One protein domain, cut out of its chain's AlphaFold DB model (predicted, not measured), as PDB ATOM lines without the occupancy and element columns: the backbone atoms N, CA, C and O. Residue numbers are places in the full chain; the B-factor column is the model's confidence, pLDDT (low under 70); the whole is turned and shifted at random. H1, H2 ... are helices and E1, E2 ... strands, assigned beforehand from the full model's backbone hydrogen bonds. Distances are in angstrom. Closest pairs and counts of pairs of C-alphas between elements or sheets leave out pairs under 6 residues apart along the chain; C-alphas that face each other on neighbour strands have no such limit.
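Overview. This is residues 58 to 114 and 136 to 151 of the 176 residues of an uncharacterized protein of Pyrenophora teres f. teres (UniProt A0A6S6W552). A small hairpin of two strands, E1 and E2, makes one end of an elongated shape, and a loosely packed body of five short helices makes the other. In that body H3, H4 and H5 follow one another in an open curve, and H1 and H2 lie in a second layer beside it; residues 105 to 109, with no named element, run from the helices toward the hairpin. The printed part has 73 residues, in the order H1 H2 H3 H4 H5 E1 E2, with one antiparallel sheet of order E1 - E2, and the class is mostly helix. The whole is only just compact, close to loose, with a radius of gyration of the C-alphas of 13.3 A and spans of 40 by 23 by 16 A.

Along the chain. E1 is residues 138 to 141, 8.1 A long from first to last C-alpha, beginning at C-alpha 138, (56.805, 3.662, 166.373). E2 is residues 148 to 150, 7.1 A, ending at C-alpha 150, (55.039, 5.825, 162.405). The longest helix, H3, is residues 77 to 86, 14.7 A. H4 is residues 88 to 96, 12.7 A, and H5 residues 98 to 104, 10.0 A. H2 is residues 65 to 72, 10.2 A, and H1 residues 58 to 61, 4.9 A, beginning at C-alpha 58, (59.982, -6.124, 189.686).

Arrangement. E1 and E2 are a hairpin of antiparallel neighbours, their directions 146 degrees apart. N 139 and O 149, 3.1 A apart, and N 149 and O 140, 3.4 A apart, are within hydrogen-bond range. H3 and E1 are apart, but only just, with closest C-alphas 8.0 A from each other. H3 and H4 touch only at the corner by their link, opposite ways at a steep tilt of 39 degrees; their closest C-alphas, those of Ser 84 and Arg 91, are 4.3 A apart. H2 and H5 touch, the same way at a steep tilt of 59 degrees, with the C-alphas of Ala 72 and His 104 closest at 5.8 A. H1 and H4 are close but not clearly touching, the C-alphas of Ser 59 and Phe 90 being closest at 6.2 A. In H2, H3 and H4 every O i to N i+4 pair is within hydrogen-bond range, in H5 2 of 3 are, and H1 is too short for such a pair.

Size, cuts and confidence. The C-alphas farthest apart, those of Ala 60 and Arg 144, are 40.1 A apart. Residues 115 to 135 are not printed, and C-alphas 114 and 136 are 12.0 A apart across this cut, which lies in the link from H5 to E1. Of the links that are printed whole, none is long. The mean pLDDT of the printed part is 74.8, and residues 107 to 114 and 136 to 151 are under 70.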
ATOM      1  N   PHE A  58      60.316  -6.927 190.864       80.94
ATOM      2  CA  PHE A  58      59.982  -6.124 189.686       80.94
ATOM      3  C   PHE A  58      58.473  -6.075 189.402       80.94
ATOM      4  O   PHE A  58      57.936  -5.016 189.104       80.94
ATOM      5  N   SER A  59      57.758  -7.197 189.527       80.81
ATOM      6  CA  SER A  59      56.308  -7.215 189.322       80.81
ATOM      7  C   SER A  59      55.545  -6.472 190.418       80.81
ATOM      8  O   SER A  59      54.476  -5.943 190.131       80.81
ATOM      9  N   ALA A  60      56.079  -6.429 191.640       80.06
ATOM     10  CA  ALA A  60      55.561  -5.587 192.717       80.06
ATOM     11  C   ALA A  60      55.865  -4.099 192.467       80.06
ATOM     12  O   ALA A  60      55.043  -3.238 192.746       80.06
ATOM     13  N   ALA A  61      57.004  -3.764 191.853       82.81
ATOM     14  CA  ALA A  61      57.268  -2.390 191.427       82.81
ATOM     15  C   ALA A  61      56.273  -1.918 190.350       82.81
ATOM     16  O   ALA A  61      55.913  -0.741 190.317       82.81
ATOM     17  N   LEU A  62      55.776  -2.838 189.511       82.19
ATOM     18  CA  LEU A  62      54.753  -2.525 188.514       82.19
ATOM     19  C   LEU A  62      53.356  -2.248 189.104       82.19
ATOM     20  O   LEU A  62      52.504  -1.708 188.406       82.19
ATOM     21  N   SER A  63      53.094  -2.574 190.371       81.81
ATOM     22  CA  SER A  63      51.837  -2.176 191.019       81.81
ATOM     23  C   SER A  63      51.874  -0.733 191.536       81.81
ATOM     24  O   SER A  63      50.872  -0.212 192.011       81.81
ATOM     25  N   CYS A  64      53.028  -0.062 191.460       85.50
ATOM     26  CA  CYS A  64      53.194   1.324 191.871       85.50
ATOM     27  C   CYS A  64      53.098   2.251 190.651       85.50
ATOM     28  O   CYS A  64      54.008   2.306 189.818       85.50
ATOM     29  N   TYR A  65      52.002   3.008 190.556       83.19
ATOM     30  CA  TYR A  65      51.714   3.871 189.405       83.19
ATOM     31  C   TYR A  65      52.864   4.825 189.007       83.19
ATOM     32  O   TYR A  65      53.207   4.858 187.824       83.19
ATOM     33  N   PRO A  66      53.523   5.559 189.929       85.25
ATOM     34  CA  PRO A  66      54.639   6.442 189.574       85.25
ATOM     35  C   PRO A  66      55.803   5.726 188.879       85.25
ATOM     36  O   PRO A  66      56.394   6.274 187.952       85.25
ATOM     37  N   ILE A  67      56.111   4.494 189.293       88.31
ATOM     38  CA  ILE A  67      57.181   3.690 188.689       88.31
ATOM     39  C   ILE A  67      56.770   3.284 187.273       88.31
ATOM     40  O   ILE A  67      57.522   3.454 186.314       88.31
ATOM     41  N   VAL A  68      55.539   2.803 187.122       86.19
ATOM     42  CA  VAL A  68      55.007   2.334 185.840       86.19
ATOM     43  C   VAL A  68      54.807   3.455 184.830       86.19
ATOM     44  O   VAL A  68      55.088   3.260 183.651       86.19
ATOM     45  N   SER A  69      54.423   4.648 185.277       84.69
ATOM     46  CA  SER A  69      54.326   5.829 184.418       84.69
ATOM     47  C   SER A  69      55.688   6.263 183.874       84.69
ATOM     48  O   SER A  69      55.780   6.610 182.697       84.69
ATOM     49  N   GLN A  70      56.749   6.219 184.688       85.69
ATOM     50  CA  GLN A  70      58.104   6.554 184.234       85.69
ATOM     51  C   GLN A  70      58.658   5.512 183.260       85.69
ATOM     52  O   GLN A  70      59.306   5.870 182.280       85.69
ATOM     53  N   LEU A  71      58.365   4.231 183.494       84.56
ATOM     54  CA  LEU A  71      58.718   3.163 182.561       84.56
ATOM     55  C   LEU A  71      57.968   3.311 181.234       84.56
ATOM     56  O   LEU A  71      58.584   3.211 180.178       84.56
ATOM     57  N   ALA A  72      56.665   3.604 181.271       85.12
ATOM     58  CA  ALA A  72      55.878   3.836 180.063       85.12
ATOM     59  C   ALA A  72      56.421   5.011 179.239       85.12
ATOM     60  O   ALA A  72      56.457   4.900 178.022       85.12
ATOM     61  N   ALA A  73      56.949   6.062 179.874       82.56
ATOM     62  CA  ALA A  73      57.569   7.199 179.183       82.56
ATOM     63  C   ALA A  73      58.781   6.860 178.307       82.56
ATOM     64  O   ALA A  73      59.192   7.682 177.494       82.56
ATOM     65  N   GLN A  74      59.368   5.676 178.471       82.69
ATOM     66  CA  GLN A  74      60.510   5.210 177.682       82.69
ATOM     67  C   GLN A  74      60.144   4.057 176.737       82.69
ATOM     68  O   GLN A  74      61.015   3.522 176.054       82.69
ATOM     69  N   LEU A  75      58.873   3.650 176.707       82.88
ATOM     70  CA  LEU A  75      58.397   2.493 175.959       82.88
ATOM     71  C   LEU A  75      57.318   2.915 174.959       82.88
ATOM     72  O   LEU A  75      56.512   3.808 175.217       82.88
ATOM     73  N   ASP A  76      57.293   2.248 173.810       78.88
ATOM     74  CA  ASP A  76      56.221   2.393 172.832       78.88
ATOM     75  C   ASP A  76      55.036   1.468 173.167       78.88
ATOM     76  O   ASP A  76      55.118   0.540 173.984       78.88
ATOM     77  N   LEU A  77      53.903   1.714 172.507       76.25
ATOM     78  CA  LEU A  77      52.675   0.958 172.739       76.25
ATOM     79  C   LEU A  77      52.807  -0.527 172.342       76.25
ATOM     80  O   LEU A  77      52.187  -1.386 172.977       76.25
ATOM     81  N   ASN A  78      53.656  -0.848 171.355       79.31
ATOM     82  CA  ASN A  78      53.955  -2.232 170.975       79.31
ATOM     83  C   ASN A  78      54.769  -2.953 172.046       79.31
ATOM     84  O   ASN A  78      54.385  -4.049 172.448       79.31
ATOM     85  N   THR A  79      55.845  -2.350 172.557       82.88
ATOM     86  CA  THR A  79      56.659  -2.988 173.600       82.88
ATOM     87  C   THR A  79      55.849  -3.176 174.873       82.88
ATOM     88  O   THR A  79      55.935  -4.227 175.503       82.88
ATOM     89  N   LEU A  80      54.988  -2.220 175.234       83.69
ATOM     90  CA  LEU A  80      54.073  -2.384 176.367       83.69
ATOM     91  C   LEU A  80      53.095  -3.549 176.128       83.69
ATOM     92  O   LEU A  80      52.851  -4.361 177.028       83.69
ATOM     93  N   HIS A  81      52.577  -3.688 174.905       84.94
ATOM     94  CA  HIS A  81      51.747  -4.828 174.527       84.94
ATOM     95  C   HIS A  81      52.511  -6.158 174.620       84.94
ATOM     96  O   HIS A  81      51.996  -7.106 175.213       84.94
ATOM     97  N   ASP A  82      53.737  -6.227 174.111       86.88
ATOM     98  CA  ASP A  82      54.571  -7.428 174.163       86.88
ATOM     99  C   ASP A  82      54.946  -7.796 175.605       86.88
ATOM    100  O   ASP A  82      54.817  -8.959 175.992       86.88
ATOM    101  N   LEU A  83      55.265  -6.818 176.459       85.75
ATOM    102  CA  LEU A  83      55.469  -7.014 177.902       85.75
ATOM    103  C   LEU A  83      54.225  -7.582 178.594       85.75
ATOM    104  O   LEU A  83      54.323  -8.448 179.461       85.75
ATOM    105  N   SER A  84      53.031  -7.155 178.183       86.69
ATOM    106  CA  SER A  84      51.781  -7.715 178.709       86.69
ATOM    107  C   SER A  84      51.533  -9.167 178.270       86.69
ATOM    108  O   SER A  84      50.679  -9.849 178.841       86.69
ATOM    109  N   ARG A  85      52.243  -9.657 177.246       86.44
ATOM    110  CA  ARG A  85      52.143 -11.042 176.760       86.44
ATOM    111  C   ARG A  85      53.175 -11.967 177.400       86.44
ATOM    112  O   ARG A  85      52.924 -13.169 177.433       86.44
ATOM    113  N   THR A  86      54.284 -11.444 177.927       85.00
ATOM    114  CA  THR A  86      55.330 -12.264 178.564       85.00
ATOM    115  C   THR A  86      54.934 -12.753 179.958       85.00
ATOM    116  O   THR A  86      55.245 -13.890 180.305       85.00
ATOM    117  N   CYS A  87      54.222 -11.943 180.755       81.31
ATOM    118  CA  CYS A  87      53.850 -12.295 182.128       81.31
ATOM    119  C   CYS A  87      52.396 -11.931 182.471       81.31
ATOM    120  O   CYS A  87      51.945 -10.805 182.257       81.31
ATOM    121  N   ARG A  88      51.667 -12.877 183.087       83.94
ATOM    122  CA  ARG A  88      50.280 -12.669 183.550       83.94
ATOM    123  C   ARG A  88      50.180 -11.593 184.633       83.94
ATOM    124  O   ARG A  88      49.247 -10.798 184.598       83.94
ATOM    125  N   GLN A  89      51.149 -11.540 185.548       83.94
ATOM    126  CA  GLN A  89      51.163 -10.552 186.627       83.94
ATOM    127  C   GLN A  89      51.393  -9.139 186.082       83.94
ATOM    128  O   GLN A  89      50.743  -8.187 186.501       83.94
ATOM    129  N   PHE A  90      52.254  -9.000 185.074       83.25
ATOM    130  CA  PHE A  90      52.515  -7.715 184.428       83.25
ATOM    131  C   PHE A  90      51.279  -7.260 183.662       83.25
ATOM    132  O   PHE A  90      50.886  -6.105 183.756       83.25
ATOM    133  N   ARG A  91      50.613  -8.184 182.960       88.06
ATOM    134  CA  ARG A  91      49.342  -7.909 182.292       88.06
ATOM    135  C   ARG A  91      48.287  -7.369 183.256       88.06
ATOM    136  O   ARG A  91      47.619  -6.409 182.900       88.06
ATOM    137  N   ALA A  92      48.139  -7.963 184.441       84.94
ATOM    138  CA  ALA A  92      47.182  -7.495 185.444       84.94
ATOM    139  C   ALA A  92      47.481  -6.047 185.877       84.94
ATOM    140  O   ALA A  92      46.606  -5.192 185.765       84.94
ATOM    141  N   ASN A  93      48.736  -5.756 186.236       82.38
ATOM    142  CA  ASN A  93      49.172  -4.415 186.646       82.38
ATOM    143  C   ASN A  93      49.051  -3.367 185.517       82.38
ATOM    144  O   ASN A  93      48.610  -2.243 185.733       82.38
ATOM    145  N   LEU A  94      49.410  -3.729 184.280       82.44
ATOM    146  CA  LEU A  94      49.356  -2.816 183.132       82.44
ATOM    147  C   LEU A  94      47.924  -2.553 182.643       82.44
ATOM    148  O   LEU A  94      47.644  -1.464 182.140       82.44
ATOM    149  N   LEU A  95      47.015  -3.530 182.753       81.38
ATOM    150  CA  LEU A  95      45.615  -3.354 182.355       81.38
ATOM    151  C   LEU A  95      44.866  -2.405 183.291       81.38
ATOM    152  O   LEU A  95      44.018  -1.655 182.807       81.38
ATOM    153  N   GLU A  96      45.211  -2.395 184.579       84.94
ATOM    154  CA  GLU A  96      44.638  -1.474 185.564       84.94
ATOM    155  C   GLU A  96      44.930  -0.008 185.206       84.94
ATOM    156  O   GLU A  96      44.023   0.824 185.172       84.94
ATOM    157  N   TYR A  97      46.173   0.304 184.820       82.62
ATOM    158  CA  TYR A  97      46.601   1.672 184.492       82.62
ATOM    159  C   TYR A  97      46.597   1.998 182.995       82.62
ATOM    160  O   TYR A  97      47.093   3.049 182.586       82.62
ATOM    161  N   ARG A  98      46.020   1.134 182.152       84.00
ATOM    162  CA  ARG A  98      46.120   1.216 180.685       84.00
ATOM    163  C   ARG A  98      45.789   2.600 180.127       84.00
ATOM    164  O   ARG A  98      46.527   3.117 179.298       84.00
ATOM    165  N   SER A  99      44.676   3.194 180.553       80.31
ATOM    166  CA  SER A  99      44.202   4.484 180.027       80.31
ATOM    167  C   SER A  99      45.146   5.650 180.335       80.31
ATOM    168  O   SER A  99      45.149   6.643 179.608       80.31
ATOM    169  N   GLN A 100      45.935   5.530 181.402       83.94
ATOM    170  CA  GLN A 100      46.914   6.524 181.824       83.94
ATOM    171  C   GLN A 100      48.266   6.252 181.164       83.94
ATOM    172  O   GLN A 100      48.881   7.166 180.627       83.94
ATOM    173  N   LEU A 101      48.685   4.985 181.103       83.38
ATOM    174  CA  LEU A 101      49.959   4.605 180.498       83.38
ATOM    175  C   LEU A 101      50.033   4.922 179.014       83.38
ATOM    176  O   LEU A 101      51.052   5.426 178.566       83.38
ATOM    177  N   VAL A 102      48.938   4.722 178.280       81.00
ATOM    178  CA  VAL A 102      48.851   5.054 176.848       81.00
ATOM    179  C   VAL A 102      49.092   6.544 176.571       81.00
ATOM    180  O   VAL A 102      49.448   6.884 175.456       81.00
ATOM    181  N   LYS A 103      48.905   7.437 177.553       80.81
ATOM    182  CA  LYS A 103      49.190   8.877 177.401       80.81
ATOM    183  C   LYS A 103      50.640   9.240 177.703       80.81
ATOM    184  O   LYS A 103      51.085  10.329 177.363       80.81
ATOM    185  N   HIS A 104      51.323   8.374 178.445       79.06
ATOM    186  CA  HIS A 104      52.715   8.562 178.819       79.06
ATOM    187  C   HIS A 104      53.656   7.813 177.885       79.06
ATOM    188  O   HIS A 104      54.832   8.134 177.892       79.06
ATOM    189  N   THR A 105      53.174   6.848 177.098       81.19
ATOM    190  CA  THR A 105      53.996   6.126 176.122       81.19
ATOM    191  C   THR A 105      54.628   7.049 175.094       81.19
ATOM    192  O   THR A 105      54.097   8.111 174.784       81.19
ATOM    193  N   LEU A 106      55.761   6.624 174.538       70.69
ATOM    194  CA  LEU A 106      56.366   7.336 173.423       70.69
ATOM    195  C   LEU A 106      55.413   7.327 172.226       70.69
ATOM    196  O   LEU A 106      55.001   6.270 171.740       70.69
ATOM    197  N   HIS A 107      55.096   8.532 171.772       69.75
ATOM    198  CA  HIS A 107      54.247   8.790 170.625       69.75
ATOM    199  C   HIS A 107      55.104   9.113 169.402       69.75
ATOM    200  O   HIS A 107      56.249   9.562 169.499       69.75
ATOM    201  N   CYS A 108      54.561   8.836 168.226       67.06
ATOM    202  CA  CYS A 108      55.183   9.230 166.972       67.06
ATOM    203  C   CYS A 108      55.112  10.758 166.812       67.06
ATOM    204  O   CYS A 108      54.091  11.357 167.138       67.06
ATOM    205  N   ASP A 109      56.138  11.378 166.219       64.38
ATOM    206  CA  ASP A 109      56.221  12.840 165.990       64.38
ATOM    207  C   ASP A 109      55.028  13.415 165.195       64.38
ATOM    208  O   ASP A 109      54.794  14.619 165.159       64.38
ATOM    209  N   ASN A 110      54.267  12.545 164.530       56.81
ATOM    210  CA  ASN A 110      53.124  12.889 163.694       56.81
ATOM    211  C   ASN A 110      51.770  12.602 164.381       56.81
ATOM    212  O   ASN A 110      50.767  12.431 163.690       56.81
ATOM    213  N   GLU A 111      51.727  12.493 165.711       59.72
ATOM    214  CA  GLU A 111      50.473  12.402 166.482       59.72
ATOM    215  C   GLU A 111      49.825  13.781 166.702       59.72
ATOM    216  O   GLU A 111      48.603  13.891 166.732       59.72
ATOM    217  N   ASP A 112      50.623  14.854 166.725       55.28
ATOM    218  CA  ASP A 112      50.132  16.226 166.936       55.28
ATOM    219  C   ASP A 112      49.622  16.921 165.659       55.28
ATOM    220  O   ASP A 112      49.052  18.014 165.719       55.28
ATOM    221  N   VAL A 113      49.786  16.315 164.476       55.28
ATOM    222  CA  VAL A 113      49.338  16.938 163.212       55.28
ATOM    223  C   VAL A 113      47.831  16.822 162.956       55.28
ATOM    224  O   VAL A 113      47.345  17.317 161.938       55.28
ATOM    225  N   ASP A 114      47.064  16.265 163.894       51.28
ATOM    226  CA  ASP A 114      45.607  16.124 163.776       51.28
ATOM    227  C   ASP A 114      44.818  17.452 163.874       51.28
ATOM    228  O   ASP A 114      43.594  17.446 163.741       51.28
ATOM    229  N   ARG A 136      49.604   4.721 165.390       55.62
ATOM    230  CA  ARG A 136      50.123   5.352 166.621       55.62
ATOM    231  C   ARG A 136      51.493   4.823 167.045       55.62
ATOM    232  O   ARG A 136      52.156   5.425 167.878       55.62
ATOM    233  N   ASP A 137      51.917   3.701 166.469       56.59
ATOM    234  CA  ASP A 137      53.098   2.997 166.934       56.59
ATOM    235  C   ASP A 137      54.360   3.361 166.145       56.59
ATOM    236  O   ASP A 137      54.371   3.426 164.906       56.59
ATOM    237  N   MET A 138      55.453   3.506 166.893       61.81
ATOM    238  CA  MET A 138      56.805   3.662 166.373       61.81
ATOM    239  C   MET A 138      57.257   2.416 165.593       61.81
ATOM    240  O   MET A 138      56.903   1.282 165.920       61.81
ATOM    241  N   VAL A 139      58.098   2.614 164.571       57.66
ATOM    242  CA  VAL A 139      58.888   1.529 163.929       57.66
ATOM    243  C   VAL A 139      60.358   1.581 164.335       57.66
ATOM    244  O   VAL A 139      61.092   0.617 164.145       57.66
ATOM    245  N   GLY A 140      60.783   2.712 164.896       58.62
ATOM    246  CA  GLY A 140      62.173   3.056 165.169       58.62
ATOM    247  C   GLY A 140      62.487   4.475 164.692       58.62
ATOM    248  O   GLY A 140      61.648   5.143 164.081       58.62
ATOM    249  N   GLY A 141      63.701   4.946 164.982       58.72
ATOM    250  CA  GLY A 141      64.195   6.217 164.456       58.72
ATOM    251  C   GLY A 141      64.437   6.140 162.948       58.72
ATOM    252  O   GLY A 141      64.932   5.139 162.425       58.72
ATOM    253  N   CYS A 142      64.107   7.208 162.231       53.19
ATOM    254  CA  CYS A 142      64.466   7.367 160.831       53.19
ATOM    255  C   CYS A 142      65.992   7.308 160.687       53.19
ATOM    256  O   CYS A 142      66.708   8.082 161.316       53.19
ATOM    257  N   GLN A 143      66.506   6.454 159.801       50.88
ATOM    258  CA  GLN A 143      67.956   6.298 159.608       50.88
ATOM    259  C   GLN A 143      68.663   7.562 159.086       50.88
ATOM    260  O   GLN A 143      69.889   7.625 159.085       50.88
ATOM    261  N   ARG A 144      67.907   8.564 158.621       40.72
ATOM    262  CA  ARG A 144      68.450   9.804 158.052       40.72
ATOM    263  C   ARG A 144      68.427  10.989 159.017       40.72
ATOM    264  O   ARG A 144      69.316  11.825 158.942       40.72
ATOM    265  N   CYS A 145      67.422  11.080 159.886       45.97
ATOM    266  CA  CYS A 145      67.255  12.210 160.809       45.97
ATOM    267  C   CYS A 145      67.144  11.806 162.286       45.97
ATOM    268  O   CYS A 145      67.074  12.682 163.137       45.97
ATOM    269  N   GLY A 146      67.108  10.512 162.609       54.50
ATOM    270  CA  GLY A 146      66.963  10.005 163.979       54.50
ATOM    271  C   GLY A 146      65.568  10.184 164.588       54.50
ATOM    272  O   GLY A 146      65.294   9.609 165.634       54.50
ATOM    273  N   VAL A 147      64.680  10.927 163.923       61.00
ATOM    274  CA  VAL A 147      63.317  11.213 164.384       61.00
ATOM    275  C   VAL A 147      62.461   9.952 164.360       61.00
ATOM    276  O   VAL A 147      62.520   9.161 163.417       61.00
ATOM    277  N   ILE A 148      61.657   9.776 165.399       67.69
ATOM    278  CA  ILE A 148      60.751   8.648 165.561       67.69
ATOM    279  C   ILE A 148      59.580   8.742 164.571       67.69
ATOM    280  O   ILE A 148      58.822   9.707 164.586       67.69
ATOM    281  N   VAL A 149      59.406   7.720 163.726       63.62
ATOM    282  CA  VAL A 149      58.390   7.705 162.655       63.62
ATOM    283  C   VAL A 149      57.410   6.528 162.770       63.62
ATOM    284  O   VAL A 149      57.766   5.430 163.206       63.62
ATOM    285  N   CYS A 150      56.164   6.766 162.349       67.25
ATOM    286  CA  CYS A 150      55.039   5.825 162.405       67.25
ATOM    287  C   CYS A 150      55.109   4.749 161.293       67.25
ATOM    288  O   CYS A 150      55.591   5.031 160.193       67.25
ATOM    289  N   ARG A 151      54.495   3.562 161.496       58.97
ATOM    290  CA  ARG A 151      54.403   2.456 160.491       58.97
ATOM    291  C   ARG A 151      53.804   2.839 159.136       58.97
ATOM    292  O   ARG A 151      54.161   2.242 158.127       58.97
TER     293      ARG A 151